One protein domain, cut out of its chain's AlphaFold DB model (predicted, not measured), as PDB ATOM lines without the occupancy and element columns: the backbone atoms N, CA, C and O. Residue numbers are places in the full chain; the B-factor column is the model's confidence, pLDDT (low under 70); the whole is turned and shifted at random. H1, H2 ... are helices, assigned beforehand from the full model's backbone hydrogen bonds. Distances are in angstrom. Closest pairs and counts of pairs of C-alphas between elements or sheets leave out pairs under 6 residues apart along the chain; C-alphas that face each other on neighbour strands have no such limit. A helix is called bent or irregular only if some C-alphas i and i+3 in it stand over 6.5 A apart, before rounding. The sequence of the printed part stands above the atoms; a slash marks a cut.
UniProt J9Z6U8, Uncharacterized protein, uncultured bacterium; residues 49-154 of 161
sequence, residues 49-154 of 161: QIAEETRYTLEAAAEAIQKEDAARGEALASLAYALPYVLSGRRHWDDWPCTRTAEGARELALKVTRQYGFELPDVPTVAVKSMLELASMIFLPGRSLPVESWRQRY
ATOM      1  N   GLN A  49      12.410  31.211  21.247       96.56
ATOM      2  CA  GLN A  49      11.649  31.527  20.035       96.56
ATOM      3  C   GLN A  49      12.337  30.989  18.773       96.56
ATOM      4  O   GLN A  49      11.685  30.398  17.923       96.56
ATOM      5  N   ILE A  50      13.664  31.109  18.668       96.50
ATOM      6  CA  ILE A  50      14.410  30.530  17.541       96.50
ATOM      7  C   ILE A  50      14.293  28.999  17.526       96.50
ATOM      8  O   ILE A  50      14.114  28.415  16.458       96.50
ATOM      9  N   ALA A  51      14.383  28.337  18.682       96.44
ATOM     10  CA  ALA A  51      14.210  26.889  18.774       96.44
ATOM     11  C   ALA A  51      12.786  26.450  18.380       96.44
ATOM     12  O   ALA A  51      12.633  25.442  17.692       96.44
ATOM     13  N   GLU A  52      11.763  27.222  18.757       95.94
ATOM     14  CA  GLU A  52      10.373  27.006  18.340       95.94
ATOM     15  C   GLU A  52      10.199  27.128  16.821       95.94
ATOM     16  O   GLU A  52       9.653  26.220  16.196       95.94
ATOM     17  N   GLU A  53      10.705  28.204  16.213       97.12
ATOM     18  CA  GLU A  53      10.643  28.393  14.757       97.12
ATOM     19  C   GLU A  53      11.403  27.285  14.021       97.12
ATOM     20  O   GLU A  53      10.927  26.707  13.041       97.12
ATOM     21  N   THR A  54      12.569  26.912  14.549       97.50
ATOM     22  CA  THR A  54      13.370  25.829  13.981       97.50
ATOM     23  C   THR A  54      12.629  24.496  14.059       97.50
ATOM     24  O   THR A  54      12.652  23.744  13.084       97.50
ATOM     25  N   ARG A  55      11.903  24.210  15.150       96.75
ATOM     26  CA  ARG A  55      11.050  23.014  15.238       96.75
ATOM     27  C   ARG A  55      10.081  22.942  14.064       96.75
ATOM     28  O   ARG A  55      10.058  21.915  13.397       96.75
ATOM     29  N   TYR A  56       9.339  24.010  13.770       96.38
ATOM     30  CA  TYR A  56       8.383  23.996  12.658       96.38
ATOM     31  C   TYR A  56       9.063  23.723  11.310       96.38
ATOM     32  O   TYR A  56       8.556  22.945  10.502       96.38
ATOM     33  N   THR A  57      10.244  24.305  11.076       97.00
ATOM     34  CA  THR A  57      10.998  24.036   9.838       97.00
ATOM     35  C   THR A  57      11.457  22.581   9.730       97.00
ATOM     36  O   THR A  57      11.397  21.996   8.649       97.00
ATOM     37  N   LEU A  58      11.882  21.974  10.841       97.44
ATOM     38  CA  LEU A  58      12.325  20.583  10.863       97.44
ATOM     39  C   LEU A  58      11.153  19.596  10.816       97.44
ATOM     40  O   LEU A  58      11.311  18.536  10.222       97.44
ATOM     41  N   GLU A  59       9.985  19.940  11.364       97.00
ATOM     42  CA  GLU A  59       8.746  19.162  11.210       97.00
ATOM     43  C   GLU A  59       8.339  19.083   9.733       97.00
ATOM     44  O   GLU A  59       8.148  17.992   9.202       97.00
ATOM     45  N   ALA A  60       8.326  20.216   9.023       96.44
ATOM     46  CA  ALA A  60       8.045  20.233   7.585       96.44
ATOM     47  C   ALA A  60       9.088  19.436   6.776       96.44
ATOM     48  O   ALA A  60       8.754  18.712   5.834       96.44
ATOM     49  N   ALA A  61      10.367  19.538   7.149       95.50
ATOM     50  CA  ALA A  61      11.435  18.761   6.529       95.50
ATOM     51  C   ALA A  61      11.301  17.252   6.806       95.50
ATOM     52  O   ALA A  61      11.556  16.438   5.917       95.50
ATOM     53  N   ALA A  62      10.874  16.876   8.014       97.06
ATOM     54  CA  ALA A  62      10.605  15.496   8.389       97.06
ATOM     55  C   ALA A  62       9.474  14.908   7.545       97.06
ATOM     56  O   ALA A  62       9.647  13.829   6.990       97.06
ATOM     57  N   GLU A  63       8.372  15.639   7.358       96.00
ATOM     58  CA  GLU A  63       7.264  15.220   6.490       96.00
ATOM     59  C   GLU A  63       7.698  15.009   5.033       96.00
ATOM     60  O   GLU A  63       7.236  14.076   4.369       96.00
ATOM     61  N   ALA A  64       8.597  15.859   4.526       94.12
ATOM     62  CA  ALA A  64       9.145  15.709   3.182       94.12
ATOM     63  C   ALA A  64       9.981  14.424   3.053       94.12
ATOM     64  O   ALA A  64       9.788  13.668   2.102       94.12
ATOM     65  N   ILE A  65      10.850  14.147   4.032       94.94
ATOM     66  CA  ILE A  65      11.716  12.957   4.048       94.94
ATOM     67  C   ILE A  65      10.929  11.681   4.329       94.94
ATOM     68  O   ILE A  65      11.258  10.646   3.761       94.94
ATOM     69  N   GLN A  66       9.874  11.737   5.147       94.94
ATOM     70  CA  GLN A  66       9.071  10.575   5.546       94.94
ATOM     71  C   GLN A  66       8.550   9.777   4.341       94.94
ATOM     72  O   GLN A  66       8.391   8.560   4.419       94.94
ATOM     73  N   LYS A  67       8.284  10.465   3.223       91.31
ATOM     74  CA  LYS A  67       7.822   9.861   1.965       91.31
ATOM     75  C   LYS A  67       8.886   8.994   1.288       91.31
ATOM     76  O   LYS A  67       8.531   8.067   0.569       91.31
ATOM     77  N   GLU A  68      10.158   9.312   1.497       92.75
ATOM     78  CA  GLU A  68      11.310   8.615   0.920       92.75
ATOM     79  C   GLU A  68      11.900   7.599   1.906       92.75
ATOM     80  O   GLU A  68      12.217   6.473   1.531       92.75
ATOM     81  N   ASP A  69      12.029   7.994   3.174       95.69
ATOM     82  CA  ASP A  69      12.575   7.192   4.261       95.69
ATOM     83  C   ASP A  69      11.846   7.516   5.573       95.69
ATOM     84  O   ASP A  69      12.088   8.533   6.233       95.69
ATOM     85  N   ALA A  70      10.958   6.602   5.959       95.88
ATOM     86  CA  ALA A  70      10.128   6.738   7.145       95.88
ATOM     87  C   ALA A  70      10.930   6.769   8.457       95.88
ATOM     88  O   ALA A  70      10.511   7.407   9.420       95.88
ATOM     89  N   ALA A  71      12.077   6.086   8.522       95.19
ATOM     90  CA  ALA A  71      12.887   6.052   9.735       95.19
ATOM     91  C   ALA A  71      13.667   7.361   9.912       95.19
ATOM     92  O   ALA A  71      13.764   7.887  11.024       95.19
ATOM     93  N   ARG A  72      14.194   7.922   8.814       94.81
ATOM     94  CA  ARG A  72      14.860   9.234   8.836       94.81
ATOM     95  C   ARG A  72      13.883  10.365   9.132       94.81
ATOM     96  O   ARG A  72      14.232  11.251   9.913       94.81
ATOM     97  N   GLY A  73      12.688  10.336   8.541       96.75
ATOM     98  CA  GLY A  73      11.650  11.327   8.827       96.75
ATOM     99  C   GLY A  73      11.243  11.308  10.304       96.75
ATOM    100  O   GLY A  73      11.297  12.348  10.957       96.75
ATOM    101  N   GLU A  74      10.990  10.129  10.879       97.50
ATOM    102  CA  GLU A  74      10.652   9.979  12.304       97.50
ATOM    103  C   GLU A  74      11.773  10.477  13.233       97.50
ATOM    104  O   GLU A  74      11.520  11.165  14.228       97.50
ATOM    105  N   ALA A  75      13.034  10.174  12.902       97.06
ATOM    106  CA  ALA A  75      14.184  10.666  13.656       97.06
ATOM    107  C   ALA A  75      14.272  12.201  13.619       97.06
ATOM    108  O   ALA A  75      14.521  12.834  14.648       97.06
ATOM    109  N   LEU A  76      14.033  12.808  12.453       97.62
ATOM    110  CA  LEU A  76      14.035  14.260  12.298       97.62
ATOM    111  C   LEU A  76      12.871  14.920  13.055       97.62
ATOM    112  O   LEU A  76      13.094  15.907  13.756       97.62
ATOM    113  N   ALA A  77      11.668  14.347  12.982       97.69
ATOM    114  CA  ALA A  77      10.498  14.816  13.724       97.69
ATOM    115  C   ALA A  77      10.720  14.741  15.243       97.69
ATOM    116  O   ALA A  77      10.410  15.687  15.969       97.69
ATOM    117  N   SER A  78      11.333  13.657  15.722       97.75
ATOM    118  CA  SER A  78      11.679  13.484  17.137       97.75
ATOM    119  C   SER A  78      12.659  14.556  17.627       97.75
ATOM    120  O   SER A  78      12.468  15.123  18.706       97.75
ATOM    121  N   LEU A  79      13.687  14.881  16.831       97.56
ATOM    122  CA  LEU A  79      14.607  15.978  17.151       97.56
ATOM    123  C   LEU A  79      13.892  17.330  17.143       97.56
ATOM    124  O   LEU A  79      14.100  18.123  18.061       97.56
ATOM    125  N   ALA A  80      13.045  17.579  16.142       97.44
ATOM    126  CA  ALA A  80      12.283  18.815  16.026       97.44
ATOM    127  C   ALA A  80      11.415  19.044  17.270       97.44
ATOM    128  O   ALA A  80      11.513  20.095  17.906       97.44
ATOM    129  N   TYR A  81      10.628  18.039  17.660       96.94
ATOM    130  CA  TYR A  81       9.779  18.087  18.847       96.94
ATOM    131  C   TYR A  81      10.579  18.413  20.112       96.94
ATOM    132  O   TYR A  81      10.155  19.242  20.916       96.94
ATOM    133  N   ALA A  82      11.749  17.794  20.279       97.44
ATOM    134  CA  ALA A  82      12.542  17.923  21.491       97.44
ATOM    135  C   ALA A  82      13.293  19.260  21.630       97.44
ATOM    136  O   ALA A  82      13.609  19.643  22.755       97.44
ATOM    137  N   LEU A  83      13.565  19.981  20.535       96.62
ATOM    138  CA  LEU A  83      14.356  21.225  20.537       96.62
ATOM    139  C   LEU A  83      13.953  22.247  21.618       96.62
ATOM    140  O   LEU A  83      14.812  22.603  22.431       96.62
ATOM    141  N   PRO A  84      12.695  22.732  21.664       96.25
ATOM    142  CA  PRO A  84      12.295  23.743  22.644       96.25
ATOM    143  C   PRO A  84      12.382  23.216  24.087       96.25
ATOM    144  O   PRO A  84      12.832  23.928  24.987       96.25
ATOM    145  N   TYR A  85      12.060  21.938  24.305       96.19
ATOM    146  CA  TYR A  85      12.136  21.316  25.626       96.19
ATOM    147  C   TYR A  85      13.569  21.140  26.121       96.19
ATOM    148  O   TYR A  85      13.841  21.380  27.293       96.19
ATOM    149  N   VAL A  86      14.494  20.744  25.245       95.44
ATOM    150  CA  VAL A  86      15.909  20.592  25.602       95.44
ATOM    151  C   VAL A  86      16.526  21.940  25.967       95.44
ATOM    152  O   VAL A  86      17.384  21.982  26.846       95.44
ATOM    153  N   LEU A  87      16.087  23.033  25.333       95.19
ATOM    154  CA  LEU A  87      16.608  24.366  25.622       95.19
ATOM    155  C   LEU A  87      16.088  24.939  26.946       95.19
ATOM    156  O   LEU A  87      16.885  25.453  27.728       95.19
ATOM    157  N   SER A  88      14.775  24.886  27.184       93.25
ATOM    158  CA  SER A  88      14.126  25.662  28.259       93.25
ATOM    159  C   SER A  88      13.036  24.898  29.031       93.25
ATOM    160  O   SER A  88      12.318  25.478  29.852       93.25
ATOM    161  N   GLY A  89      12.878  23.596  28.769       93.88
ATOM    162  CA  GLY A  89      11.935  22.723  29.476       93.88
ATOM    163  C   GLY A  89      10.458  22.963  29.157       93.88
ATOM    164  O   GLY A  89       9.582  22.490  29.887       93.88
ATOM    165  N   ARG A  90      10.153  23.705  28.089       94.12
ATOM    166  CA  ARG A  90       8.783  24.065  27.693       94.12
ATOM    167  C   ARG A  90       8.608  24.008  26.179       94.12
ATOM    168  O   ARG A  90       9.588  23.993  25.441       94.12
ATOM    169  N   ARG A  91       7.352  23.990  25.731       93.44
ATOM    170  CA  ARG A  91       7.008  24.014  24.305       93.44
ATOM    171  C   ARG A  91       7.011  25.438  23.776       93.44
ATOM    172  O   ARG A  91       7.832  25.756  22.924       93.44
ATOM    173  N   HIS A  92       6.135  26.277  24.321       93.69
ATOM    174  CA  HIS A  92       6.090  27.701  24.034       93.69
ATOM    175  C   HIS A  92       6.642  28.507  25.202       93.69
ATOM    176  O   HIS A  92       6.575  28.069  26.352       93.69
ATOM    177  N   TRP A  93       7.187  29.692  24.929       92.19
ATOM    178  CA  TRP A  93       7.706  30.551  25.999       92.19
ATOM    179  C   TRP A  93       6.661  30.849  27.086       92.19
ATOM    180  O   TRP A  93       6.976  30.823  28.279       92.19
ATOM    181  N   ASP A  94       5.428  31.117  26.656       91.31
ATOM    182  CA  ASP A  94       4.318  31.492  27.533       91.31
ATOM    183  C   ASP A  94       3.693  30.281  28.255       91.31
ATOM    184  O   ASP A  94       2.892  30.461  29.173       91.31
ATOM    185  N   ASP A  95       4.094  29.055  27.899       89.94
ATOM    186  CA  ASP A  95       3.686  27.854  28.619       89.94
ATOM    187  C   ASP A  95       4.423  27.732  29.957       89.94
ATOM    188  O   ASP A  95       5.598  28.095  30.116       89.94
ATOM    189  N   TRP A  96       3.742  27.119  30.922       85.06
ATOM    190  CA  TRP A  96       4.377  26.671  32.153       85.06
ATOM    191  C   TRP A  96       5.375  25.539  31.856       85.06
ATOM    192  O   TRP A  96       5.018  24.587  31.153       85.06
ATOM    193  N   PRO A  97       6.602  25.585  32.411       85.00
ATOM    194  CA  PRO A  97       7.535  24.466  32.337       85.00
ATOM    195  C   PRO A  97       6.896  23.183  32.860       85.00
ATOM    196  O   PRO A  97       6.293  23.172  33.934       85.00
ATOM    197  N   CYS A  98       7.055  22.093  32.115       86.69
ATOM    198  CA  CYS A  98       6.536  20.789  32.507       86.69
ATOM    199  C   CYS A  98       7.676  19.777  32.522       86.69
ATOM    200  O   CYS A  98       8.053  19.241  31.478       86.69
ATOM    201  N   THR A  99       8.209  19.503  33.715       83.88
ATOM    202  CA  THR A  99       9.397  18.662  33.908       83.88
ATOM    203  C   THR A  99       9.247  17.291  33.258       83.88
ATOM    204  O   THR A  99      10.087  16.910  32.456       83.88
ATOM    205  N   ARG A 100       8.127  16.596  33.494       83.50
ATOM    206  CA  ARG A 100       7.886  15.256  32.934       83.50
ATOM    207  C   ARG A 100       7.881  15.247  31.403       83.50
ATOM    208  O   ARG A 100       8.393  14.323  30.781       83.50
ATOM    209  N   THR A 101       7.282  16.261  30.780       88.81
ATOM    210  CA  THR A 101       7.263  16.365  29.315       88.81
ATOM    211  C   THR A 101       8.646  16.713  28.777       88.81
ATOM    212  O   THR A 101       9.047  16.164  27.755       88.81
ATOM    213  N   ALA A 102       9.386  17.581  29.470       91.62
ATOM    214  CA  ALA A 102      10.749  17.934  29.099       91.62
ATOM    215  C   ALA A 102      11.718  16.748  29.228       91.62
ATOM    216  O   ALA A 102      12.531  16.534  28.335       91.62
ATOM    217  N   GLU A 103      11.593  15.949  30.289       93.31
ATOM    218  CA  GLU A 103      12.339  14.702  30.482       93.31
ATOM    219  C   GLU A 103      12.041  13.711  29.358       93.31
ATOM    220  O   GLU A 103      12.966  13.274  28.680       93.31
ATOM    221  N   GLY A 104      10.762  13.450  29.063       94.81
ATOM    222  CA  GLY A 104      10.388  12.567  27.955       94.81
ATOM    223  C   GLY A 104      10.875  13.071  26.589       94.81
ATOM    224  O   GLY A 104      11.361  12.295  25.769       94.81
ATOM    225  N   ALA A 105      10.816  14.382  26.337       95.38
ATOM    226  CA  ALA A 105      11.362  14.981  25.119       95.38
ATOM    227  C   ALA A 105      12.895  14.846  25.041       95.38
ATOM    228  O   ALA A 105      13.442  14.554  23.976       95.38
ATOM    229  N   ARG A 106      13.594  15.008  26.170       95.50
ATOM    230  CA  ARG A 106      15.042  14.800  26.263       95.50
ATOM    231  C   ARG A 106      15.410  13.338  26.025       95.50
ATOM    232  O   ARG A 106      16.356  13.081  25.287       95.50
ATOM    233  N   GLU A 107      14.664  12.392  26.586       95.88
ATOM    234  CA  GLU A 107      14.847  10.956  26.349       95.88
ATOM    235  C   GLU A 107      14.668  10.596  24.871       95.88
ATOM    236  O   GLU A 107      15.463   9.827  24.327       95.88
ATOM    237  N   LEU A 108      13.683  11.193  24.190       96.12
ATOM    238  CA  LEU A 108      13.510  11.034  22.744       96.12
ATOM    239  C   LEU A 108      14.737  11.536  21.972       96.12
ATOM    240  O   LEU A 108      15.282  10.799  21.148       96.12
ATOM    241  N   ALA A 109      15.220  12.749  22.259       97.31
ATOM    242  CA  ALA A 109      16.424  13.282  21.620       97.31
ATOM    243  C   ALA A 109      17.663  12.415  21.898       97.31
ATOM    244  O   ALA A 109      18.468  12.155  21.002       97.31
ATOM    245  N   LEU A 110      17.805  11.927  23.129       96.88
ATOM    246  CA  LEU A 110      18.893  11.053  23.549       96.88
ATOM    247  C   LEU A 110      18.842   9.698  22.826       96.88
ATOM    248  O   LEU A 110      19.859   9.233  22.318       96.88
ATOM    249  N   LYS A 111      17.656   9.103  22.673       97.00
ATOM    250  CA  LYS A 111      17.467   7.888  21.866       97.00
ATOM    251  C   LYS A 111      17.926   8.100  20.423       97.00
ATOM    252  O   LYS A 111      18.667   7.270  19.901       97.00
ATOM    253  N   VAL A 112      17.518   9.202  19.791       97.56
ATOM    254  CA  VAL A 112      17.904   9.508  18.405       97.56
ATOM    255  C   VAL A 112      19.412   9.732  18.303       97.56
ATOM    256  O   VAL A 112      20.080   9.065  17.525       97.56
ATOM    257  N   THR A 113      19.992  10.618  19.111       97.56
ATOM    258  CA  THR A 113      21.442  10.906  19.068       97.56
ATOM    259  C   THR A 113      22.303   9.654  19.269       97.56
ATOM    260  O   THR A 113      23.255   9.443  18.508       97.56
ATOM    261  N   ARG A 114      21.903   8.744  20.169       97.00
ATOM    262  CA  ARG A 114      22.572   7.447  20.364       97.00
ATOM    263  C   ARG A 114      22.496   6.533  19.152       97.00
ATOM    264  O   ARG A 114      23.499   5.905  18.823       97.00
ATOM    265  N   GLN A 115      21.363   6.491  18.446       95.62
ATOM    266  CA  GLN A 115      21.260   5.761  17.171       95.62
ATOM    267  C   GLN A 115      22.279   6.272  16.145       95.62
ATOM    268  O   GLN A 115      22.790   5.498  15.339       95.62
ATOM    269  N   TYR A 116      22.621   7.560  16.209       95.06
ATOM    270  CA  TYR A 116      23.641   8.183  15.365       95.06
ATOM    271  C   TYR A 116      25.041   8.212  15.994       95.06
ATOM    272  O   TYR A 116      25.956   8.795  15.403       95.06
ATOM    273  N   GLY A 117      25.239   7.532  17.125       95.50
ATOM    274  CA  GLY A 117      26.547   7.207  17.691       95.50
ATOM    275  C   GLY A 117      27.115   8.212  18.689       95.50
ATOM    276  O   GLY A 117      28.319   8.157  18.941       95.50
ATOM    277  N   PHE A 118      26.307   9.113  19.257       97.06
ATOM    278  CA  PHE A 118      26.773  10.022  20.309       97.06
ATOM    279  C   PHE A 118      25.738  10.241  21.421       97.06
ATOM    280  O   PHE A 118      24.537  10.127  21.198       97.06
ATOM    281  N   GLU A 119      26.212  10.554  22.625       96.81
ATOM    282  CA  GLU A 119      25.383  10.970  23.759       96.81
ATOM    283  C   GLU A 119      24.974  12.435  23.619       96.81
ATOM    284  O   GLU A 119      25.783  13.290  23.247       96.81
ATOM    285  N   LEU A 120      23.725  12.747  23.962       97.06
ATOM    286  CA  LEU A 120      23.256  14.127  23.983       97.06
ATOM    287  C   LEU A 120      23.969  14.910  25.108       97.06
ATOM    288  O   LEU A 120      23.894  14.496  26.265       97.06
ATOM    289  N   PRO A 121      24.604  16.060  24.817       96.50
ATOM    290  CA  PRO A 121      25.235  16.894  25.840       96.50
ATOM    291  C   PRO A 121      24.270  17.362  26.948       96.50
ATOM    292  O   PRO A 121      23.078  17.588  26.721       96.50
ATOM    293  N   ASP A 122      24.796  17.588  28.153       93.88
ATOM    294  CA  ASP A 122      24.001  18.094  29.286       93.88
ATOM    295  C   ASP A 122      23.748  19.596  29.237       93.88
ATOM    296  O   ASP A 122      22.703  20.067  29.679       93.88
ATOM    297  N   VAL A 123      24.670  20.357  28.643       95.38
ATOM    298  CA  VAL A 123      24.514  21.806  28.484       95.38
ATOM    299  C   VAL A 123      23.450  22.085  27.406       95.38
ATOM    300  O   VAL A 123      23.696  21.745  26.245       95.38
ATOM    301  N   PRO A 124      22.314  22.744  27.725       94.19
ATOM    302  CA  PRO A 124      21.170  22.897  26.814       94.19
ATOM    303  C   PRO A 124      21.510  23.470  25.437       94.19
ATOM    304  O   PRO A 124      21.094  22.947  24.407       94.19
ATOM    305  N   THR A 125      22.329  24.520  25.390       94.88
ATOM    306  CA  THR A 125      22.730  25.165  24.130       94.88
ATOM    307  C   THR A 125      23.632  24.273  23.278       94.88
ATOM    308  O   THR A 125      23.528  24.270  22.050       94.88
ATOM    309  N   VAL A 126      24.495  23.476  23.913       97.00
ATOM    310  CA  VAL A 126      25.358  22.501  23.232       97.00
ATOM    311  C   VAL A 126      24.525  21.324  22.727       97.00
ATOM    312  O   VAL A 126      24.735  20.872  21.601       97.00
ATOM    313  N   ALA A 127      23.542  20.881  23.512       97.38
ATOM    314  CA  ALA A 127      22.585  19.854  23.128       97.38
ATOM    315  C   ALA A 127      21.796  20.277  21.884       97.38
ATOM    316  O   ALA A 127      21.863  19.590  20.867       97.38
ATOM    317  N   VAL A 128      21.174  21.461  21.909       97.38
ATOM    318  CA  VAL A 128      20.472  22.041  20.753       97.38
ATOM    319  C   VAL A 128      21.386  22.116  19.534       97.38
ATOM    320  O   VAL A 128      21.013  21.647  18.463       97.38
ATOM    321  N   LYS A 129      22.614  22.630  19.680       97.50
ATOM    322  CA  LYS A 129      23.575  22.685  18.570       97.50
ATOM    323  C   LYS A 129      23.837  21.299  17.968       97.50
ATOM    324  O   LYS A 129      23.776  21.146  16.751       97.50
ATOM    325  N   SER A 130      24.105  20.298  18.806       97.88
ATOM    326  CA  SER A 130      24.355  18.926  18.349       97.88
ATOM    327  C   SER A 130      23.137  18.313  17.651       97.88
ATOM    328  O   SER A 130      23.289  17.638  16.634       97.88
ATOM    329  N   MET A 131      21.926  18.614  18.132       98.12
ATOM    330  CA  MET A 131      20.672  18.177  17.518       98.12
ATOM    331  C   MET A 131      20.462  18.824  16.148       98.12
ATOM    332  O   MET A 131      20.050  18.135  15.225       98.12
ATOM    333  N   LEU A 132      20.774  20.114  15.988       97.62
ATOM    334  CA  LEU A 132      20.663  20.809  14.700       97.62
ATOM    335  C   LEU A 132      21.691  20.307  13.679       97.62
ATOM    336  O   LEU A 132      21.371  20.127  12.504       97.62
ATOM    337  N   GLU A 133      22.919  20.041  14.119       97.38
ATOM    338  CA  GLU A 133      23.951  19.451  13.265       97.38
ATOM    339  C   GLU A 133      23.584  18.018  12.851       97.38
ATOM    340  O   GLU A 133      23.727  17.660  11.680       97.38
ATOM    341  N   LEU A 134      23.021  17.227  13.771       97.75
ATOM    342  CA  LEU A 134      22.466  15.915  13.453       97.75
ATOM    343  C   LEU A 134      21.275  16.018  12.493       97.75
ATOM    344  O   LEU A 134      21.240  15.300  11.499       97.75
ATOM    345  N   ALA A 135      20.336  16.931  12.732       97.12
ATOM    346  CA  ALA A 135      19.193  17.168  11.856       97.12
ATOM    347  C   ALA A 135      19.644  17.523  10.431       97.12
ATOM    348  O   ALA A 135      19.099  16.993   9.463       97.12
ATOM    349  N   SER A 136      20.701  18.332  10.284       95.69
ATOM    350  CA  SER A 136      21.292  18.622   8.974       95.69
ATOM    351  C   SER A 136      21.857  17.376   8.288       95.69
ATOM    352  O   SER A 136      21.755  17.293   7.064       95.69
ATOM    353  N   MET A 137      22.463  16.440   9.024       95.62
ATOM    354  CA  MET A 137      22.954  15.173   8.467       95.62
ATOM    355  C   MET A 137      21.794  14.233   8.115       95.62
ATOM    356  O   MET A 137      21.813  13.609   7.061       95.62
ATOM    357  N   ILE A 138      20.765  14.146   8.964       95.12
ATOM    358  CA  ILE A 138      19.563  13.348   8.684       95.12
ATOM    359  C   ILE A 138      18.876  13.869   7.425       95.12
ATOM    360  O   ILE A 138      18.442  13.069   6.597       95.12
ATOM    361  N   PHE A 139      18.821  15.190   7.250       91.44
ATOM    362  CA  PHE A 139      18.269  15.809   6.054       91.44
ATOM    363  C   PHE A 139      19.141  15.557   4.820       91.44
ATOM    364  O   PHE A 139      18.651  15.083   3.797       91.44
ATOM    365  N   LEU A 140      20.449  15.804   4.934       91.56
ATOM    366  CA  LEU A 140      21.424  15.628   3.862       91.56
ATOM    367  C   LEU A 140      22.585  14.731   4.335       91.56
ATOM    368  O   LEU A 140      23.559  15.250   4.890       91.56
ATOM    369  N   PRO A 141      22.538  13.408   4.068       89.38
ATOM    370  CA  PRO A 141      23.498  12.436   4.611       89.38
ATOM    371  C   PRO A 141      24.974  12.737   4.329       89.38
ATOM    372  O   PRO A 141      25.841  12.363   5.113       89.38
ATOM    373  N   GLY A 142      25.275  13.468   3.250       90.12
ATOM    374  CA  GLY A 142      26.634  13.916   2.932       90.12
ATOM    375  C   GLY A 142      27.241  14.916   3.932       90.12
ATOM    376  O   GLY A 142      28.439  15.176   3.871       90.12
ATOM    377  N   ARG A 143      26.459  15.485   4.862       88.38
ATOM    378  CA  ARG A 143      26.936  16.401   5.916       88.38
ATOM    379  C   ARG A 143      27.248  15.669   7.230       88.38
ATOM    380  O   ARG A 143      26.746  16.051   8.282       88.38
ATOM    381  N   SER A 144      28.080  14.629   7.185       90.50
ATOM    382  CA  SER A 144      28.412  13.812   8.367       90.50
ATOM    383  C   SER A 144      29.473  14.419   9.290       90.50
ATOM    384  O   SER A 144      29.452  14.153  10.490       90.50
ATOM    385  N   LEU A 145      30.377  15.252   8.757       90.31
ATOM    386  CA  LEU A 145      31.540  15.775   9.491       90.31
ATOM    387  C   LEU A 145      31.192  16.418  10.851       90.31
ATOM    388  O   LEU A 145      31.876  16.120  11.835       90.31
ATOM    389  N   PRO A 146      30.137  17.251  10.979       90.62
ATOM    390  CA  PRO A 146      29.766  17.803  12.282       90.62
ATOM    391  C   PRO A 146      29.382  16.712  13.294       90.62
ATOM    392  O   PRO A 146      29.820  16.753  14.443       90.62
ATOM    393  N   VAL A 147      28.649  15.683  12.855       94.81
ATOM    394  CA  VAL A 147      28.226  14.545  13.690       94.81
ATOM    395  C   VAL A 147      29.408  13.686  14.122       94.81
ATOM    396  O   VAL A 147      29.474  13.276  15.278       94.81
ATOM    397  N   GLU A 148      30.391  13.472  13.250       94.31
ATOM    398  CA  GLU A 148      31.620  12.746  13.601       94.31
ATOM    399  C   GLU A 148      32.363  13.407  14.769       94.31
ATOM    400  O   GLU A 148      32.822  12.717  15.682       94.31
ATOM    401  N   SER A 149      32.396  14.743  14.806       94.19
ATOM    402  CA  SER A 149      32.987  15.484  15.925       94.19
ATOM    403  C   SER A 149      32.246  15.261  17.251       94.19
ATOM    404  O   SER A 149      32.863  15.315  18.319       94.19
ATOM    405  N   TRP A 150      30.930  15.023  17.215       96.75
ATOM    406  CA  TRP A 150      30.141  14.725  18.413       96.75
ATOM    407  C   TRP A 150      30.380  13.303  18.895       96.75
ATOM    408  O   TRP A 150      30.577  13.119  20.088       96.75
ATOM    409  N   ARG A 151      30.482  12.322  17.989       95.88
ATOM    410  CA  ARG A 151      30.814  10.926  18.341       95.88
ATOM    411  C   ARG A 151      32.137  10.807  19.096       95.88
ATOM    412  O   ARG A 151      32.275   9.952  19.961       95.88
ATOM    413  N   GLN A 152      33.105  11.665  18.776       94.25
ATOM    414  CA  GLN A 152      34.395  11.704  19.470       94.25
ATOM    415  C   GLN A 152      34.306  12.377  20.843       94.25
ATOM    416  O   GLN A 152      34.931  11.915  21.794       94.25
ATOM    417  N   ARG A 153      33.556  13.480  20.949       94.94
ATOM    418  CA  ARG A 153      33.453  14.277  22.186       94.94
ATOM    419  C   ARG A 153      32.473  13.696  23.205       94.94
ATOM    420  O   ARG A 153      32.689  13.854  24.400       94.94
ATOM    421  N   TYR A 154      31.420  13.042  22.725       95.75
ATOM    422  CA  TYR A 154      30.329  12.461  23.506       95.75
ATOM    423  C   TYR A 154      30.050  11.035  23.007       95.75
ATOM    424  O   TYR A 154      28.995  10.781  22.431       95.75
TER     425      TYR A 154
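Overview. This is residues 49 to 154 of the 161 residues of an uncharacterized protein of uncultured bacterium (UniProt J9Z6U8). Look first for H2, the longest helix, in the middle of the domain: H1 and H4 run alongside it at shallow angles, and H3 crosses it on another side at a steeper slant. The short H5 packs on H4, its centre the farthest of the five from the mean of the C-alphas. The 106 printed residues have five named helices, H1 to H5 along the chain, and no named strand; the class is all helix. The whole is compact, with a radius of gyration of the C-alphas of 12.9 A and spans of 38 by 32 by 21 A.

Along the chain. Find C-alpha 70 at (10.128, 6.738, 7.145); from there H2, residues 70 to 88, runs 28.6 A. It is irregular, with C-alphas 81 and 84 7.3 A apart, and has a kink of 31 degrees near residue 82. H1, residues 49 to 66, begins at (11.649, 31.527, 20.035) and spans 25.6 A. H3, residues 99 to 115, spans 24.2 A, and H4, residues 124 to 139, 22.1 A. H5, residues 145 to 153, ends at (33.453, 14.277, 22.186).

Arrangement. H1, H2 and H4 form an up-and-down bundle, each running against the one before. H2 touches H1 in a hairpin at 8 degrees, closest C-alphas Gln 66 and Gly 73, 4.2 A; H4 at 18 degrees, Leu 87 and Pro 124, 4.9 A; and H3 in a hairpin at a steep tilt of 44 degrees, Ala 82 and Ala 105, 4.8 A. H4 and H5 form a hairpin at 43 degrees, Leu 134 and Val 147, 5.9 A, with residues 130 to 137 of H4 alone. H1 and H3 are apart. Every O i to N i+4 pair is within hydrogen-bond range in H1, H3, H4 and H5; H2 has 13 of 15.

Size, cuts and confidence. The farthest C-alphas, Trp 96 and Gly 142, are 38.9 A apart. The printed part has no cut and no long link, and no printed residue is under 70 in pLDDT.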